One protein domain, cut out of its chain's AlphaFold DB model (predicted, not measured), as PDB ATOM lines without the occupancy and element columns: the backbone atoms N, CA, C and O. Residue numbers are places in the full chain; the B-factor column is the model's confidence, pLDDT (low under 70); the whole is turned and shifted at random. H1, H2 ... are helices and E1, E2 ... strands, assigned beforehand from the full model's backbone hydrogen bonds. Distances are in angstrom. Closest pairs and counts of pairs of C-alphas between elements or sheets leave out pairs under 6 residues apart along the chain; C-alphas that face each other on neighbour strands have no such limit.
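What this domain is: This is residues 102 to 182 of the 184 residues of an uncharacterized protein of Streptomyces cyaneochromogenes (UniProt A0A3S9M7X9). This is a small closed barrel of six antiparallel strands, with one short helix, H1, outside it near E1 and E5. The ring runs E1, E2, E3, E6, E5, E4 and back to E1, and it is made of two meanders, E1 E2 E3 and E4 E5 E6, in each of which every strand after the first is the antiparallel neighbour of the one before. E1 bends by 71 degrees at residue 106, pairing with E4 before the bend and mostly with E2 after it. The printed part has 81 residues with six named strands and one named helix, in the order E1 E2 E3 H1 E4 E5 E6, and its class is mostly strand. It is compact, with a radius of gyration of the C-alphas of 11.1 A, and rounded, spanning 30 by 25 by 20 A.

Where its parts are: In the barrel, E1 is residues 103 to 110, 19.1 A long, and begins at C-alpha 103 at (-10.167, 59.580, 3.091). E2 is residues 120 to 126, 18.1 A, and E3 is residues 137 to 140, 9.7 A. E4 is residues 156 to 161, 15.1 A, and E5 is residues 165 to 170, 16.5 A. E6, residues 174 to 181, measures 21.4 A and ends at C-alpha 181 at (-9.565, 45.534, 13.530). Outside the barrel, H1 is residues 150 to 154, 7.8 A, from C-alpha 150 at (-25.955, 48.908, 2.647).

How they stand to each other: E1 and E2 form a hairpin, with N 109 and O 123 at 2.9 A. E2 and E3 form another, with N 122 and O 137 at 2.8 A. E3 is antiparallel to E6, with N 138 and O 180 at 2.7 A. E6 and E5 form a hairpin, with N 168 and O 177 at 2.8 A, and so do E5 and E4, with N 165 and O 161 at 2.7 A. E4 and E1 close the ring, with N 105 and O 156 at 2.8 A. E1 and E6 are apart, as are E2 and E5. H1 is on the barrel at a height over the sheet of 6.6 A. It lies over none of the strands, but only just: 2 of its C-alphas fall on E1 and 2 on E5. Its closest C-alphas to E1 are those of Glu 153 and Val 108, 4.6 A apart. In H1, 0 of 1 O i to N i+4 pairs is within hydrogen-bond range, against 2 of 2 O i to N i+3 pairs.

The domain as a whole: The C-alphas farthest apart are those of Gly 129 and Phe 143, at 32.9 A. The printed part has no cut and no long link. The mean pLDDT of the printed part is 85.6, and residues 128 to 129 are under 70.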
ATOM      1  N   TRP A 102     -10.649  62.936   6.548       88.94
ATOM      2  CA  TRP A 102     -11.456  62.017   5.750       88.94
ATOM      3  C   TRP A 102     -10.676  61.541   4.519       88.94
ATOM      4  O   TRP A 102     -10.094  62.334   3.786       88.94
ATOM      5  N   GLN A 103     -10.710  60.236   4.274       88.50
ATOM      6  CA  GLN A 103     -10.167  59.580   3.091       88.50
ATOM      7  C   GLN A 103     -11.298  58.877   2.352       88.50
ATOM      8  O   GLN A 103     -12.182  58.278   2.970       88.50
ATOM      9  N   TYR A 104     -11.286  58.948   1.026       86.81
ATOM     10  CA  TYR A 104     -12.294  58.265   0.229       86.81
ATOM     11  C   TYR A 104     -12.060  56.750   0.234       86.81
ATOM     12  O   TYR A 104     -10.928  56.285   0.079       86.81
ATOM     13  N   CYS A 105     -13.137  55.984   0.398       86.62
ATOM     14  CA  CYS A 105     -13.140  54.541   0.206       86.62
ATOM     15  C   CYS A 105     -13.823  54.199  -1.108       86.62
ATOM     16  O   CYS A 105     -15.024  54.426  -1.268       86.62
ATOM     17  N   THR A 106     -13.071  53.571  -2.007       82.19
ATOM     18  CA  THR A 106     -13.579  53.121  -3.307       82.19
ATOM     19  C   THR A 106     -14.613  52.014  -3.163       82.19
ATOM     20  O   THR A 106     -15.568  51.952  -3.932       82.19
ATOM     21  N   SER A 107     -14.452  51.140  -2.168       85.12
ATOM     22  CA  SER A 107     -15.417  50.086  -1.884       85.12
ATOM     23  C   SER A 107     -15.379  49.678  -0.420       85.12
ATOM     24  O   SER A 107     -14.319  49.597   0.206       85.12
ATOM     25  N   VAL A 108     -16.552  49.374   0.126       89.81
ATOM     26  CA  VAL A 108     -16.704  48.736   1.432       89.81
ATOM     27  C   VAL A 108     -17.574  47.511   1.241       89.81
ATOM     28  O   VAL A 108     -18.556  47.543   0.510       89.81
ATOM     29  N   ARG A 109     -17.237  46.408   1.903       90.38
ATOM     30  CA  ARG A 109     -18.062  45.205   1.851       90.38
ATOM     31  C   ARG A 109     -18.238  44.590   3.217       90.38
ATOM     32  O   ARG A 109     -17.314  44.524   4.034       90.38
ATOM     33  N   ARG A 110     -19.426  44.040   3.428       90.94
ATOM     34  CA  ARG A 110     -19.678  43.133   4.537       90.94
ATOM     35  C   ARG A 110     -19.082  41.759   4.236       90.94
ATOM     36  O   ARG A 110     -19.419  41.127   3.237       90.94
ATOM     37  N   VAL A 111     -18.260  41.246   5.148       88.62
ATOM     38  CA  VAL A 111     -17.714  39.889   5.043       88.62
ATOM     39  C   VAL A 111     -18.785  38.900   5.499       88.62
ATOM     40  O   VAL A 111     -19.109  38.802   6.686       88.62
ATOM     41  N   ARG A 112     -19.381  38.179   4.546       83.00
ATOM     42  CA  ARG A 112     -20.331  37.096   4.844       83.00
ATOM     43  C   ARG A 112     -19.564  35.893   5.411       83.00
ATOM     44  O   ARG A 112     -18.464  35.597   4.967       83.00
ATOM     45  N   GLY A 113     -20.125  35.230   6.422       78.62
ATOM     46  CA  GLY A 113     -19.515  34.055   7.068       78.62
ATOM     47  C   GLY A 113     -18.553  34.357   8.225       78.62
ATOM     48  O   GLY A 113     -18.429  33.536   9.131       78.62
ATOM     49  N   ALA A 114     -17.956  35.552   8.288       82.12
ATOM     50  CA  ALA A 114     -17.120  35.950   9.420       82.12
ATOM     51  C   ALA A 114     -17.982  36.348  10.636       82.12
ATOM     52  O   ALA A 114     -18.782  37.288  10.583       82.12
ATOM     53  N   ARG A 115     -17.819  35.637  11.759       77.50
ATOM     54  CA  ARG A 115     -18.467  35.981  13.033       77.50
ATOM     55  C   ARG A 115     -17.544  36.866  13.858       77.50
ATOM     56  O   ARG A 115     -16.461  36.446  14.239       77.50
ATOM     57  N   VAL A 116     -18.014  38.064  14.192       83.25
ATOM     58  CA  VAL A 116     -17.295  38.984  15.079       83.25
ATOM     59  C   VAL A 116     -18.179  39.317  16.275       83.25
ATOM     60  O   VAL A 116     -19.346  39.692  16.131       83.25
ATOM     61  N   ARG A 117     -17.643  39.170  17.491       80.88
ATOM     62  CA  ARG A 117     -18.410  39.387  18.724       80.88
ATOM     63  C   ARG A 117     -18.838  40.849  18.835       80.88
ATOM     64  O   ARG A 117     -18.008  41.741  18.992       80.88
ATOM     65  N   GLY A 118     -20.147  41.096  18.822       76.19
ATOM     66  CA  GLY A 118     -20.726  42.415  19.104       76.19
ATOM     67  C   GLY A 118     -20.560  43.451  17.988       76.19
ATOM     68  O   GLY A 118     -20.447  44.635  18.300       76.19
ATOM     69  N   GLY A 119     -20.498  43.024  16.726       84.44
ATOM     70  CA  GLY A 119     -20.450  43.907  15.558       84.44
ATOM     71  C   GLY A 119     -20.653  43.142  14.252       84.44
ATOM     72  O   GLY A 119     -21.013  41.964  14.265       84.44
ATOM     73  N   ILE A 120     -20.432  43.823  13.133       89.00
ATOM     74  CA  ILE A 120     -20.533  43.257  11.783       89.00
ATOM     75  C   ILE A 120     -19.129  43.198  11.184       89.00
ATOM     76  O   ILE A 120     -18.390  44.172  11.278       89.00
ATOM     77  N   ALA A 121     -18.754  42.065  10.596       91.25
ATOM     78  CA  ALA A 121     -17.471  41.926   9.916       91.25
ATOM     79  C   ALA A 121     -17.483  42.709   8.597       91.25
ATOM     80  O   ALA A 121     -18.360  42.486   7.756       91.25
ATOM     81  N   VAL A 122     -16.525  43.612   8.411       91.81
ATOM     82  CA  VAL A 122     -16.411  44.469   7.226       91.81
ATOM     83  C   VAL A 122     -14.963  44.576   6.760       91.81
ATOM     84  O   VAL A 122     -14.034  44.394   7.545       91.81
ATOM     85  N   GLN A 123     -14.782  44.881   5.482       92.69
ATOM     86  CA  GLN A 123     -13.509  45.286   4.889       92.69
ATOM     87  C   GLN A 123     -13.745  46.509   4.011       92.69
ATOM     88  O   GLN A 123     -14.820  46.644   3.424       92.69
ATOM     89  N   ALA A 124     -12.743  47.372   3.907       91.00
ATOM     90  CA  ALA A 124     -12.772  48.538   3.038       91.00
ATOM     91  C   ALA A 124     -11.540  48.563   2.125       91.00
ATOM     92  O   ALA A 124     -10.534  47.914   2.409       91.00
ATOM     93  N   LYS A 125     -11.628  49.313   1.034       90.44
ATOM     94  CA  LYS A 125     -10.496  49.762   0.227       90.44
ATOM     95  C   LYS A 125     -10.359  51.258   0.454       90.44
ATOM     96  O   LYS A 125     -11.216  52.019   0.012       90.44
ATOM     97  N   VAL A 126      -9.357  51.643   1.237       86.62
ATOM     98  CA  VAL A 126      -9.140  53.031   1.666       86.62
ATOM     99  C   VAL A 126      -8.085  53.656   0.765       86.62
ATOM    100  O   VAL A 126      -6.996  53.102   0.642       86.62
ATOM    101  N   GLY A 127      -8.402  54.803   0.171       79.81
ATOM    102  CA  GLY A 127      -7.551  55.473  -0.805       79.81
ATOM    103  C   GLY A 127      -8.047  55.280  -2.234       79.81
ATOM    104  O   GLY A 127      -8.689  54.279  -2.572       79.81
ATOM    105  N   ASP A 128      -7.757  56.273  -3.069       68.12
ATOM    106  CA  ASP A 128      -8.090  56.223  -4.487       68.12
ATOM    107  C   ASP A 128      -7.218  55.169  -5.185       68.12
ATOM    108  O   ASP A 128      -6.002  55.137  -4.998       68.12
ATOM    109  N   GLY A 129      -7.845  54.251  -5.919       64.88
ATOM    110  CA  GLY A 129      -7.141  53.155  -6.596       64.88
ATOM    111  C   GLY A 129      -6.506  52.088  -5.689       64.88
ATOM    112  O   GLY A 129      -5.693  51.305  -6.171       64.88
ATOM    113  N   ALA A 130      -6.849  52.017  -4.398       71.75
ATOM    114  CA  ALA A 130      -6.302  50.983  -3.518       71.75
ATOM    115  C   ALA A 130      -6.721  49.564  -3.962       71.75
ATOM    116  O   ALA A 130      -7.908  49.203  -3.958       71.75
ATOM    117  N   ASP A 131      -5.739  48.732  -4.308       75.81
ATOM    118  CA  ASP A 131      -5.991  47.344  -4.708       75.81
ATOM    119  C   ASP A 131      -6.209  46.411  -3.513       75.81
ATOM    120  O   ASP A 131      -7.041  45.497  -3.587       75.81
ATOM    121  N   ASP A 132      -5.576  46.718  -2.382       86.00
ATOM    122  CA  ASP A 132      -5.621  45.888  -1.187       86.00
ATOM    123  C   ASP A 132      -6.816  46.192  -0.281       86.00
ATOM    124  O   ASP A 132      -7.147  47.334   0.045       86.00
ATOM    125  N   TRP A 133      -7.455  45.116   0.176       88.88
ATOM    126  CA  TRP A 133      -8.481  45.188   1.207       88.88
ATOM    127  C   TRP A 133      -7.849  45.386   2.579       88.88
ATOM    128  O   TRP A 133      -6.863  44.734   2.929       88.88
ATOM    129  N   THR A 134      -8.496  46.193   3.417       90.62
ATOM    130  CA  THR A 134      -8.151  46.251   4.834       90.62
ATOM    131  C   THR A 134      -8.275  44.864   5.487       90.62
ATOM    132  O   THR A 134      -9.074  44.017   5.046       90.62
ATOM    133  N   PRO A 135      -7.581  44.633   6.617       90.38
ATOM    134  CA  PRO A 135      -7.896  43.517   7.499       90.38
ATOM    135  C   PRO A 135      -9.392  43.479   7.834       90.38
ATOM    136  O   PRO A 135     -10.083  44.502   7.771       90.38
ATOM    137  N   VAL A 136      -9.905  42.304   8.203       91.19
ATOM    138  CA  VAL A 136     -11.299  42.188   8.646       91.19
ATOM    139  C   VAL A 136     -11.490  43.039   9.899       91.19
ATOM    140  O   VAL A 136     -10.857  42.827  10.935       91.19
ATOM    141  N   MET A 137     -12.383  44.014   9.796       92.12
ATOM    142  CA  MET A 137     -12.734  44.925  10.870       92.12
ATOM    143  C   MET A 137     -14.120  44.608  11.416       92.12
ATOM    144  O   MET A 137     -14.996  44.052  10.754       92.12
ATOM    145  N   LYS A 138     -14.326  45.005  12.661       91.81
ATOM    146  CA  LYS A 138     -15.590  45.003  13.371       91.81
ATOM    147  C   LYS A 138     -16.251  46.369  13.230       91.81
ATOM    148  O   LYS A 138     -15.815  47.317  13.874       91.81
ATOM    149  N   ALA A 139     -17.338  46.446  12.476       91.38
ATOM    150  CA  ALA A 139     -18.206  47.614  12.411       91.38
ATOM    151  C   ALA A 139     -19.201  47.650  13.580       91.38
ATOM    152  O   ALA A 139     -19.870  46.652  13.882       91.38
ATOM    153  N   ARG A 140     -19.332  48.819  14.214       89.38
ATOM    154  CA  ARG A 140     -20.280  49.099  15.293       89.38
ATOM    155  C   ARG A 140     -20.886  50.492  15.129       89.38
ATOM    156  O   ARG A 140     -20.239  51.502  15.391       89.38
ATOM    157  N   ALA A 141     -22.170  50.538  14.781       87.38
ATOM    158  CA  ALA A 141     -22.925  51.786  14.796       87.38
ATOM    159  C   ALA A 141     -23.343  52.159  16.236       87.38
ATOM    160  O   ALA A 141     -23.772  51.279  17.005       87.38
ATOM    161  N   PRO A 142     -23.263  53.445  16.627       81.50
ATOM    162  CA  PRO A 142     -23.725  53.906  17.930       81.50
ATOM    163  C   PRO A 142     -25.227  53.628  18.087       81.50
ATOM    164  O   PRO A 142     -26.017  53.796  17.159       81.50
ATOM    165  N   PHE A 143     -25.627  53.126  19.260       80.50
ATOM    166  CA  PHE A 143     -27.006  52.728  19.601       80.50
ATOM    167  C   PHE A 143     -27.648  51.618  18.742       80.50
ATOM    168  O   PHE A 143     -28.757  51.185  19.059       80.50
ATOM    169  N   ARG A 144     -26.994  51.133  17.676       80.06
ATOM    170  CA  ARG A 144     -27.513  50.101  16.759       80.06
ATOM    171  C   ARG A 144     -26.414  49.122  16.332       80.06
ATOM    172  O   ARG A 144     -26.103  48.992  15.155       80.06
ATOM    173  N   TRP A 145     -25.847  48.385  17.285       71.38
ATOM    174  CA  TRP A 145     -24.585  47.646  17.099       71.38
ATOM    175  C   TRP A 145     -24.581  46.574  15.994       71.38
ATOM    176  O   TRP A 145     -23.509  46.164  15.568       71.38
ATOM    177  N   ARG A 146     -25.753  46.094  15.555       75.56
ATOM    178  CA  ARG A 146     -25.896  45.079  14.491       75.56
ATOM    179  C   ARG A 146     -26.528  45.614  13.204       75.56
ATOM    180  O   ARG A 146     -26.838  44.826  12.316       75.56
ATOM    181  N   ARG A 147     -26.755  46.924  13.098       79.31
ATOM    182  CA  ARG A 147     -27.327  47.518  11.889       79.31
ATOM    183  C   ARG A 147     -26.197  47.891  10.935       79.31
ATOM    184  O   ARG A 147     -25.349  48.701  11.287       79.31
ATOM    185  N   TRP A 148     -26.216  47.285   9.753       85.06
ATOM    186  CA  TRP A 148     -25.386  47.674   8.617       85.06
ATOM    187  C   TRP A 148     -26.195  48.587   7.704       85.06
ATOM    188  O   TRP A 148     -27.388  48.341   7.505       85.06
ATOM    189  N   THR A 149     -25.557  49.609   7.150       83.19
ATOM    190  CA  THR A 149     -26.166  50.472   6.139       83.19
ATOM    191  C   THR A 149     -25.596  50.061   4.791       83.19
ATOM    192  O   THR A 149     -24.421  50.300   4.542       83.19
ATOM    193  N   ALA A 150     -26.408  49.426   3.942       85.12
ATOM    194  CA  ALA A 150     -25.955  48.908   2.647       85.12
ATOM    195  C   ALA A 150     -25.416  50.008   1.716       85.12
ATOM    196  O   ALA A 150     -24.538  49.740   0.909       85.12
ATOM    197  N   GLU A 151     -25.872  51.253   1.882       85.56
ATOM    198  CA  GLU A 151     -25.368  52.415   1.136       85.56
ATOM    199  C   GLU A 151     -23.854  52.628   1.307       85.56
ATOM    200  O   GLU A 151     -23.220  53.152   0.399       85.56
ATOM    201  N   LEU A 152     -23.257  52.173   2.422       85.44
ATOM    202  CA  LEU A 152     -21.806  52.259   2.639       85.44
ATOM    203  C   LEU A 152     -21.018  51.430   1.618       85.44
ATOM    204  O   LEU A 152     -19.841  51.701   1.404       85.44
ATOM    205  N   GLU A 153     -21.641  50.422   0.999       87.12
ATOM    206  CA  GLU A 153     -20.981  49.564   0.011       87.12
ATOM    207  C   GLU A 153     -20.781  50.265  -1.342       87.12
ATOM    208  O   GLU A 153     -19.874  49.899  -2.087       87.12
ATOM    209  N   ASN A 154     -21.565  51.313  -1.621       82.56
ATOM    210  CA  ASN A 154     -21.525  52.071  -2.878       82.56
ATOM    211  C   ASN A 154     -20.524  53.237  -2.863       82.56
ATOM    212  O   ASN A 154     -20.335  53.896  -3.882       82.56
ATOM    213  N   GLY A 155     -19.931  53.525  -1.708       81.88
ATOM    214  CA  GLY A 155     -19.049  54.666  -1.505       81.88
ATOM    215  C   GLY A 155     -19.126  55.130  -0.059       81.88
ATOM    216  O   GLY A 155     -20.206  55.374   0.483       81.88
ATOM    217  N   ALA A 156     -17.971  55.234   0.583       89.38
ATOM    218  CA  ALA A 156     -17.880  55.638   1.976       89.38
ATOM    219  C   ALA A 156     -16.656  56.518   2.191       89.38
ATOM    220  O   ALA A 156     -15.724  56.537   1.390       89.38
ATOM    221  N   TRP A 157     -16.662  57.252   3.291       90.06
ATOM    222  CA  TRP A 157     -15.509  57.985   3.781       90.06
ATOM    223  C   TRP A 157     -14.954  57.251   4.996       90.06
ATOM    224  O   TRP A 157     -15.711  56.716   5.811       90.06
ATOM    225  N   PHE A 158     -13.634  57.212   5.107       91.31
ATOM    226  CA  PHE A 158     -12.916  56.600   6.211       91.31
ATOM    227  C   PHE A 158     -11.994  57.613   6.876       91.31
ATOM    228  O   PHE A 158     -11.253  58.321   6.205       91.31
ATOM    229  N   ALA A 159     -12.023  57.662   8.201       91.56
ATOM    230  CA  ALA A 159     -11.093  58.447   9.001       91.56
ATOM    231  C   ALA A 159     -10.475  57.540  10.066       91.56
ATOM    232  O   ALA A 159     -11.197  56.977  10.890       91.56
ATOM    233  N   GLY A 160      -9.156  57.364  10.047       91.44
ATOM    234  CA  GLY A 160      -8.449  56.504  10.995       91.44
ATOM    235  C   GLY A 160      -7.199  55.861  10.408       91.44
ATOM    236  O   GLY A 160      -6.657  56.317   9.403       91.44
ATOM    237  N   ASP A 161      -6.767  54.769  11.032       90.06
ATOM    238  CA  ASP A 161      -5.616  53.962  10.627       90.06
ATOM    239  C   ASP A 161      -6.096  52.573  10.193       90.06
ATOM    240  O   ASP A 161      -6.674  51.824  10.977       90.06
ATOM    241  N   VAL A 162      -5.815  52.180   8.952       87.69
ATOM    242  CA  VAL A 162      -6.199  50.875   8.387       87.69
ATOM    243  C   VAL A 162      -5.727  49.683   9.241       87.69
ATOM    244  O   VAL A 162      -6.376  48.636   9.255       87.69
ATOM    245  N   ARG A 163      -4.625  49.820   9.987       86.12
ATOM    246  CA  ARG A 163      -4.070  48.757  10.841       86.12
ATOM    247  C   ARG A 163      -4.708  48.678  12.225       86.12
ATOM    248  O   ARG A 163      -4.627  47.631  12.860       86.12
ATOM    249  N   ARG A 164      -5.323  49.759  12.713       86.19
ATOM    250  CA  ARG A 164      -5.930  49.830  14.058       86.19
ATOM    251  C   ARG A 164      -7.456  49.868  14.002       86.19
ATOM    252  O   ARG A 164      -8.139  49.249  14.820       86.19
ATOM    253  N   GLY A 165      -7.995  50.545  13.002       90.25
ATOM    254  CA  GLY A 165      -9.396  50.890  12.869       90.25
ATOM    255  C   GLY A 165      -9.591  52.383  12.621       90.25
ATOM    256  O   GLY A 165      -8.651  53.172  12.563       90.25
ATOM    257  N   GLY A 166     -10.847  52.770  12.493       92.88
ATOM    258  CA  GLY A 166     -11.248  54.123  12.173       92.88
ATOM    259  C   GLY A 166     -12.753  54.308  12.284       92.88
ATOM    260  O   GLY A 166     -13.457  53.575  12.980       92.88
ATOM    261  N   VAL A 167     -13.265  55.277  11.545       93.31
ATOM    262  CA  VAL A 167     -14.685  55.569  11.408       93.31
ATOM    263  C   VAL A 167     -15.037  55.501   9.935       93.31
ATOM    264  O   VAL A 167     -14.379  56.132   9.117       93.31
ATOM    265  N   LEU A 168     -16.084  54.745   9.613       92.50
ATOM    266  CA  LEU A 168     -16.741  54.778   8.314       92.50
ATOM    267  C   LEU A 168     -17.959  55.693   8.371       92.50
ATOM    268  O   LEU A 168     -18.737  55.646   9.328       92.50
ATOM    269  N   ALA A 169     -18.151  56.474   7.321       91.88
ATOM    270  CA  ALA A 169     -19.321  57.310   7.126       91.88
ATOM    271  C   ALA A 169     -19.789  57.235   5.676       91.88
ATOM    272  O   ALA A 169     -19.013  56.959   4.766       91.88
ATOM    273  N   LEU A 170     -21.068  57.507   5.462       88.88
ATOM    274  CA  LEU A 170     -21.548  57.900   4.146       88.88
ATOM    275  C   LEU A 170     -21.024  59.304   3.818       88.88
ATOM    276  O   LEU A 170     -20.758  60.078   4.748       88.88
ATOM    277  N   PRO A 171     -20.939  59.661   2.526       81.06
ATOM    278  CA  PRO A 171     -20.609  61.019   2.116       81.06
ATOM    279  C   PRO A 171     -21.439  62.071   2.867       81.06
ATOM    280  O   PRO A 171     -22.639  61.884   3.108       81.06
ATOM    281  N   GLY A 172     -20.782  63.154   3.292       71.56
ATOM    282  CA  GLY A 172     -21.385  64.179   4.153       71.56
ATOM    283  C   GLY A 172     -21.484  63.798   5.639       71.56
ATOM    284  O   GLY A 172     -22.380  64.259   6.345       71.56
ATOM    285  N   GLY A 173     -20.626  62.889   6.123       74.25
ATOM    286  CA  GLY A 173     -20.517  62.565   7.554       74.25
ATOM    287  C   GLY A 173     -21.710  61.798   8.138       74.25
ATOM    288  O   GLY A 173     -21.907  61.751   9.356       74.25
ATOM    289  N   ARG A 174     -22.549  61.196   7.288       81.75
ATOM    290  CA  ARG A 174     -23.774  60.498   7.710       81.75
ATOM    291  C   ARG A 174     -23.471  59.054   8.122       81.75
ATOM    292  O   ARG A 174     -22.500  58.450   7.692       81.75
ATOM    293  N   ALA A 175     -24.342  58.472   8.950       84.25
ATOM    294  CA  ALA A 175     -24.271  57.059   9.355       84.25
ATOM    295  C   ALA A 175     -22.904  56.611   9.933       84.25
ATOM    296  O   ALA A 175     -22.420  55.519   9.629       84.25
ATOM    297  N   LEU A 176     -22.328  57.442  10.812       89.06
ATOM    298  CA  LEU A 176     -21.054  57.191  11.493       89.06
ATOM    299  C   LEU A 176     -21.011  55.797  12.134       89.06
ATOM    300  O   LEU A 176     -21.834  55.450  12.987       89.06
ATOM    301  N   THR A 177     -20.024  55.008  11.730       91.69
ATOM    302  CA  THR A 177     -19.831  53.625  12.159       91.69
ATOM    303  C   THR A 177     -18.383  53.435  12.577       91.69
ATOM    304  O   THR A 177     -17.476  53.540  11.757       91.69
ATOM    305  N   LEU A 178     -18.157  53.122  13.852       92.69
ATOM    306  CA  LEU A 178     -16.821  52.801  14.342       92.69
ATOM    307  C   LEU A 178     -16.386  51.455  13.757       92.69
ATOM    308  O   LEU A 178     -17.133  50.477  13.851       92.69
ATOM    309  N   VAL A 179     -15.186  51.393  13.195       92.44
ATOM    310  CA  VAL A 179     -14.550  50.160  12.738       92.44
ATOM    311  C   VAL A 179     -13.264  49.923  13.513       92.44
ATOM    312  O   VAL A 179     -12.420  50.797  13.624       92.44
ATOM    313  N   THR A 180     -13.095  48.733  14.069       92.12
ATOM    314  CA  THR A 180     -11.861  48.339  14.770       92.12
ATOM    315  C   THR A 180     -11.374  47.030  14.192       92.12
ATOM    316  O   THR A 180     -12.210  46.164  13.934       92.12
ATOM    317  N   VAL A 181     -10.070  46.832  14.009       89.44
ATOM    318  CA  VAL A 181      -9.565  45.534  13.530       89.44
ATOM    319  C   VAL A 181     -10.057  44.424  14.461       89.44
ATOM    320  O   VAL A 181     -10.017  44.557  15.687       89.44
ATOM    321  N   ALA A 182     -10.623  43.361  13.885       80.38
ATOM    322  CA  ALA A 182     -11.026  42.206  14.668       80.38
ATOM    323  C   ALA A 182      -9.742  41.534  15.166       80.38
ATOM    324  O   ALA A 182      -9.003  40.960  14.370       80.38
TER     325      ALA A 182